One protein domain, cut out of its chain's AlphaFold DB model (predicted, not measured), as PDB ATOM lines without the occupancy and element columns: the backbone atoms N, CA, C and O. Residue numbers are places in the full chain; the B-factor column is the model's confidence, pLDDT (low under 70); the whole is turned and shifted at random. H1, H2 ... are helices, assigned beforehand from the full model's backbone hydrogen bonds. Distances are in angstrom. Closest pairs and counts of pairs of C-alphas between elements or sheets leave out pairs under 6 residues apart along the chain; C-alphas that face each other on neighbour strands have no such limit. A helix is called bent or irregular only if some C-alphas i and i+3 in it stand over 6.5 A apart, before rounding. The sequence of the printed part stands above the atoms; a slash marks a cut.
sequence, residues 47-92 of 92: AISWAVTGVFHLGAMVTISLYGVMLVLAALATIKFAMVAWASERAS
ATOM      1  N   ALA A  47      40.349  52.743 -17.767       95.94
ATOM      2  CA  ALA A  47      40.429  54.066 -18.376       95.94
ATOM      3  C   ALA A  47      41.876  54.581 -18.450       95.94
ATOM      4  O   ALA A  47      42.309  55.038 -19.507       95.94
ATOM      5  N   ILE A  48      42.647  54.446 -17.364       94.44
ATOM      6  CA  ILE A  48      44.063  54.839 -17.324       94.44
ATOM      7  C   ILE A  48      44.873  54.013 -18.322       94.44
ATOM      8  O   ILE A  48      45.636  54.570 -19.108       94.44
ATOM      9  N   SER A  49      44.695  52.691 -18.321       93.62
ATOM     10  CA  SER A  49      45.454  51.804 -19.209       93.62
ATOM     11  C   SER A  49      45.186  52.116 -20.679       93.62
ATOM     12  O   SER A  49      46.121  52.155 -21.482       93.62
ATOM     13  N   TRP A  50      43.923  52.384 -21.026       92.62
ATOM     14  CA  TRP A  50      43.525  52.790 -22.369       92.62
ATOM     15  C   TRP A  50      44.112  54.152 -22.751       92.62
ATOM     16  O   TRP A  50      44.734  54.266 -23.806       92.62
ATOM     17  N   ALA A  51      44.000  55.155 -21.876       93.62
ATOM     18  CA  ALA A  51      44.527  56.495 -22.124       93.62
ATOM     19  C   ALA A  51      46.050  56.489 -22.330       93.62
ATOM     20  O   ALA A  51      46.545  57.033 -23.313       93.62
ATOM     21  N   VAL A  52      46.799  55.820 -21.447       94.25
ATOM     22  CA  VAL A  52      48.264  55.716 -21.545       94.25
ATOM     23  C   VAL A  52      48.668  54.955 -22.807       94.25
ATOM     24  O   VAL A  52      49.550  55.399 -23.539       94.25
ATOM     25  N   THR A  53      47.995  53.843 -23.111       93.00
ATOM     26  CA  THR A  53      48.260  53.074 -24.337       93.00
ATOM     27  C   THR A  53      48.020  53.904 -25.590       93.00
ATOM     28  O   THR A  53      48.862  53.887 -26.486       93.00
ATOM     29  N   GLY A  54      46.908  54.641 -25.646       89.56
ATOM     30  CA  GLY A  54      46.568  55.490 -26.782       89.56
ATOM     31  C   GLY A  54      47.557  56.638 -26.971       89.56
ATOM     32  O   GLY A  54      48.023  56.866 -28.081       89.56
ATOM     33  N   VAL A  55      47.937  57.323 -25.888       94.44
ATOM     34  CA  VAL A  55      48.878  58.456 -25.946       94.44
ATOM     35  C   VAL A  55      50.268  58.009 -26.397       94.44
ATOM     36  O   VAL A  55      50.870  58.632 -27.272       94.44
ATOM     37  N   PHE A  56      50.777  56.909 -25.842       94.44
ATOM     38  CA  PHE A  56      52.138  56.443 -26.116       94.44
ATOM     39  C   PHE A  56      52.235  55.426 -27.258       94.44
ATOM     40  O   PHE A  56      53.327  54.931 -27.523       94.44
ATOM     41  N   HIS A  57      51.123  55.119 -27.936       91.94
ATOM     42  CA  HIS A  57      51.060  54.124 -29.013       91.94
ATOM     43  C   HIS A  57      51.712  52.792 -28.607       91.94
ATOM     44  O   HIS A  57      52.488  52.191 -29.352       91.94
ATOM     45  N   LEU A  58      51.438  52.355 -27.374       91.56
ATOM     46  CA  LEU A  58      52.072  51.170 -26.805       91.56
ATOM     47  C   LEU A  58      51.634  49.911 -27.562       91.56
ATOM     48  O   LEU A  58      50.468  49.746 -27.918       91.56
ATOM     49  N   GLY A  59      52.581  48.999 -27.784       90.56
ATOM     50  CA  GLY A  59      52.290  47.690 -28.363       90.56
ATOM     51  C   GLY A  59      51.485  46.804 -27.407       90.56
ATOM     52  O   GLY A  59      51.568  46.945 -26.186       90.56
ATOM     53  N   ALA A  60      50.766  45.828 -27.968       90.38
ATOM     54  CA  ALA A  60      49.797  44.999 -27.244       90.38
ATOM     55  C   ALA A  60      50.336  44.356 -25.951       90.38
ATOM     56  O   ALA A  60      49.634  44.327 -24.943       90.38
ATOM     57  N   MET A  61      51.584  43.875 -25.947       93.69
ATOM     58  CA  MET A  61      52.176  43.253 -24.754       93.69
ATOM     59  C   MET A  61      52.337  44.253 -23.606       93.69
ATOM     60  O   MET A  61      51.992  43.938 -22.470       93.69
ATOM     61  N   VAL A  62      52.781  45.478 -23.902       92.50
ATOM     62  CA  VAL A  62      52.938  46.529 -22.887       92.50
ATOM     63  C   VAL A  62      51.575  46.993 -22.382       92.50
ATOM     64  O   VAL A  62      51.407  47.183 -21.181       92.50
ATOM     65  N   THR A  63      50.578  47.098 -23.264       91.50
ATOM     66  CA  THR A  63      49.187  47.392 -22.888       91.50
ATOM     67  C   THR A  63      48.627  46.365 -21.911       91.50
ATOM     68  O   THR A  63      48.058  46.738 -20.887       91.50
ATOM     69  N   ILE A  64      48.805  45.071 -22.198       92.12
ATOM     70  CA  ILE A  64      48.326  43.986 -21.333       92.12
ATOM     71  C   ILE A  64      49.039  44.033 -19.981       92.12
ATOM     72  O   ILE A  64      48.384  43.933 -18.945       92.12
ATOM     73  N   SER A  65      50.362  44.225 -19.973       94.69
ATOM     74  CA  SER A  65      51.120  44.364 -18.728       94.69
ATOM     75  C   SER A  65      50.650  45.566 -17.910       94.69
ATOM     76  O   SER A  65      50.440  45.430 -16.708       94.69
ATOM     77  N   LEU A  66      50.427  46.718 -18.548       93.75
ATOM     78  CA  LEU A  66      49.934  47.921 -17.880       93.75
ATOM     79  C   LEU A  66      48.549  47.690 -17.268       93.75
ATOM     80  O   LEU A  66      48.342  48.000 -16.096       93.75
ATOM     81  N   TYR A  67      47.634  47.086 -18.026       93.44
ATOM     82  CA  TYR A  67      46.304  46.746 -17.532       93.44
ATOM     83  C   TYR A  67      46.362  45.766 -16.356       93.44
ATOM     84  O   TYR A  67      45.700  45.978 -15.341       93.44
ATOM     85  N   GLY A  68      47.210  44.738 -16.446       96.00
ATOM     86  CA  GLY A  68      47.444  43.791 -15.357       96.00
ATOM     87  C   GLY A  68      47.957  44.473 -14.086       96.00
ATOM     88  O   GLY A  68      47.424  44.234 -13.005       96.00
ATOM     89  N   VAL A  69      48.938  45.373 -14.209       96.81
ATOM     90  CA  VAL A  69      49.458  46.157 -13.075       96.81
ATOM     91  C   VAL A  69      48.364  47.033 -12.465       96.81
ATOM     92  O   VAL A  69      48.188  47.034 -11.247       96.81
ATOM     93  N   MET A  70      47.596  47.745 -13.291       96.25
ATOM     94  CA  MET A  70      46.520  48.615 -12.812       96.25
ATOM     95  C   MET A  70      45.400  47.825 -12.124       96.25
ATOM     96  O   MET A  70      44.887  48.269 -11.098       96.25
ATOM     97  N   LEU A  71      45.065  46.625 -12.612       95.88
ATOM     98  CA  LEU A  71      44.118  45.730 -11.945       95.88
ATOM     99  C   LEU A  71      44.621  45.249 -10.581       95.88
ATOM    100  O   LEU A  71      43.850  45.222  -9.623       95.88
ATOM    101  N   VAL A  72      45.905  44.900 -10.464       97.50
ATOM    102  CA  VAL A  72      46.499  44.529  -9.169       97.50
ATOM    103  C   VAL A  72      46.417  45.701  -8.189       97.50
ATOM    104  O   VAL A  72      46.030  45.508  -7.035       97.50
ATOM    105  N   LEU A  73      46.710  46.923  -8.639       96.44
ATOM    106  CA  LEU A  73      46.574  48.123  -7.808       96.44
ATOM    107  C   LEU A  73      45.119  48.372  -7.385       96.44
ATOM    108  O   LEU A  73      44.870  48.637  -6.209       96.44
ATOM    109  N   ALA A  74      44.157  48.222  -8.300       95.06
ATOM    110  CA  ALA A  74      42.729  48.336  -7.998       95.06
ATOM    111  C   ALA A  74      42.274  47.302  -6.954       95.06
ATOM    112  O   ALA A  74      41.559  47.637  -6.005       95.06
ATOM    113  N   ALA A  75      42.734  46.053  -7.076       95.31
ATOM    114  CA  ALA A  75      42.447  45.000  -6.108       95.31
ATOM    115  C   ALA A  75      43.032  45.328  -4.727       95.31
ATOM    116  O   ALA A  75      42.332  45.230  -3.720       95.31
ATOM    117  N   LEU A  76      44.289  45.781  -4.664       96.62
ATOM    118  CA  LEU A  76      44.928  46.176  -3.408       96.62
ATOM    119  C   LEU A  76      44.210  47.353  -2.738       96.62
ATOM    120  O   LEU A  76      43.992  47.315  -1.526       96.62
ATOM    121  N   ALA A  77      43.804  48.368  -3.506       94.06
ATOM    122  CA  ALA A  77      43.023  49.495  -2.997       94.06
ATOM    123  C   ALA A  77      41.672  49.032  -2.428       94.06
ATOM    124  O   ALA A  77      41.311  49.400  -1.309       94.06
ATOM    125  N   THR A  78      40.978  48.143  -3.143       95.81
ATOM    126  CA  THR A  78      39.702  47.557  -2.704       95.81
ATOM    127  C   THR A  78      39.867  46.753  -1.414       95.81
ATOM    128  O   THR A  78      39.082  46.909  -0.483       95.81
ATOM    129  N   ILE A  79      40.916  45.931  -1.311       95.94
ATOM    130  CA  ILE A  79      41.217  45.153  -0.100       95.94
ATOM    131  C   ILE A  79      41.497  46.088   1.080       95.94
ATOM    132  O   ILE A  79      40.993  45.867   2.181       95.94
ATOM    133  N   LYS A  80      42.279  47.152   0.868       95.44
ATOM    134  CA  LYS A  80      42.560  48.156   1.904       95.44
ATOM    135  C   LYS A  80      41.282  48.840   2.376       95.44
ATOM    136  O   LYS A  80      41.071  48.924   3.583       95.44
ATOM    137  N   PHE A  81      40.415  49.244   1.451       94.62
ATOM    138  CA  PHE A  81      39.111  49.808   1.779       94.62
ATOM    139  C   PHE A  81      38.248  48.820   2.573       94.62
ATOM    140  O   PHE A  81      37.748  49.167   3.638       94.62
ATOM    141  N   ALA A  82      38.142  47.568   2.119       93.56
ATOM    142  CA  ALA A  82      37.370  46.529   2.794       93.56
ATOM    143  C   ALA A  82      37.862  46.272   4.227       93.56
ATOM    144  O   ALA A  82      37.049  46.137   5.139       93.56
ATOM    145  N   MET A  83      39.181  46.256   4.455       94.44
ATOM    146  CA  MET A  83      39.746  46.116   5.801       94.44
ATOM    147  C   MET A  83      39.373  47.290   6.711       94.44
ATOM    148  O   MET A  83      39.016  47.066   7.867       94.44
ATOM    149  N   VAL A  84      39.439  48.525   6.205       93.06
ATOM    150  CA  VAL A  84      39.064  49.724   6.972       93.06
ATOM    151  C   VAL A  84      37.568  49.724   7.278       93.06
ATOM    152  O   VAL A  84      37.188  49.922   8.429       93.06
ATOM    153  N   ALA A  85      36.730  49.431   6.284       88.94
ATOM    154  CA  ALA A  85      35.280  49.388   6.437       88.94
ATOM    155  C   ALA A  85      34.834  48.274   7.408       88.94
ATOM    156  O   ALA A  85      33.932  48.453   8.223       88.94
ATOM    157  N   TRP A  86      35.522  47.130   7.394       87.19
ATOM    158  CA  TRP A  86      35.293  46.060   8.365       87.19
ATOM    159  C   TRP A  86      35.747  46.440   9.782       87.19
ATOM    160  O   TRP A  86      35.099  46.085  10.768       87.19
ATOM    161  N   ALA A  87      36.859  47.169   9.907       87.75
ATOM    162  CA  ALA A  87      37.332  47.660  11.196       87.75
ATOM    163  C   ALA A  87      36.370  48.695  11.806       87.75
ATOM    164  O   ALA A  87      36.111  48.631  13.007       87.75
ATOM    165  N   SER A  88      35.794  49.596  11.000       83.19
ATOM    166  CA  SER A  88      34.817  50.581  11.486       83.19
ATOM    167  C   SER A  88      33.530  49.936  11.999       83.19
ATOM    168  O   SER A  88      33.009  50.362  13.027       83.19
ATOM    169  N   GLU A  89      33.059  48.865  11.358       80.50
ATOM    170  CA  GLU A  89      31.885  48.106  11.821       80.50
ATOM    171  C   GLU A  89      32.114  47.408  13.170       80.50
ATOM    172  O   GLU A  89      31.180  47.217  13.941       80.50
ATOM    173  N   ARG A  90      33.362  47.053  13.503       72.31
ATOM    174  CA  ARG A  90      33.704  46.487  14.821       72.31
ATOM    175  C   ARG A  90      33.879  47.538  15.915       72.31
ATOM    176  O   ARG A  90      33.777  47.193  17.089       72.31
ATOM    177  N   ALA A  91      34.204  48.773  15.544       67.88
ATOM    178  CA  ALA A  91      34.416  49.876  16.480       67.88
ATOM    179  C   ALA A  91      33.115  50.603  16.869       67.88
ATOM    180  O   ALA A  91      33.106  51.328  17.861       67.88
ATOM    181  N   SER A  92      32.046  50.417  16.087       56.84
ATOM    182  CA  SER A  92      30.741  51.077  16.238       56.84
ATOM    183  C   SER A  92      29.803  50.283  17.129       56.84
ATOM    184  O   SER A  92      29.094  50.864  17.979       56.84
TER     185      SER A  92
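Overview. This is residues 47 to 92 of the 92 residues of an uncharacterized protein of Hyphomicrobiales bacterium (UniProt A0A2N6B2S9). One long helix, H2, makes the length of the model, and a short helix, H1, folds back beside its first part, giving a lopsided helical hairpin. Beyond the stretch beside H1, the rest of the long helix sticks out as a bare arm, residues 72 to 92, of which 72 to 91 belong to H2. The printed part has 46 residues, with two named helices in the order H1, H2 and no named strand; its class is all helix. The whole is extended, with a radius of gyration of the C-alphas of 15.8 A, and the C-alphas span 50 by 15 by 8 A, a rod.

Arrangement. The longest helix is H2, residues 60 to 91. H1, residues 47 to 56, touches it, with 6 pairs of C-alphas within 8 A. The closest C-alphas of the two are those of Ser 49 and Tyr 67, 5.4 A apart. H2 touches H1 with residues 63 to 70 alone. Their lines stand at a shallow tilt of 28 degrees, and they run opposite ways. The two form a helical hairpin, joined by a tight link of 3 residues. In both H1 and H2 every O i to N i+4 pair is within hydrogen-bond range.

Along the chain. H2 has 32 residues and measures 46.6 A from C-alpha 60 at (49.797, 44.999, -27.244) to C-alpha 91 at (34.416, 49.876, 16.480). H1 has 10 residues and measures 14.2 A, beginning at C-alpha 47 at (40.429, 54.066, -18.376). Neither helix is bent or irregular.

Size, cuts and confidence. The two C-alphas farthest apart are those of His 57 and Ser 92, at 49.7 A. The printed part has no cut and ends at residue 92, the chain's last residue. The mean pLDDT of the printed part is 91.3, and residues 91 to 92 are under 70.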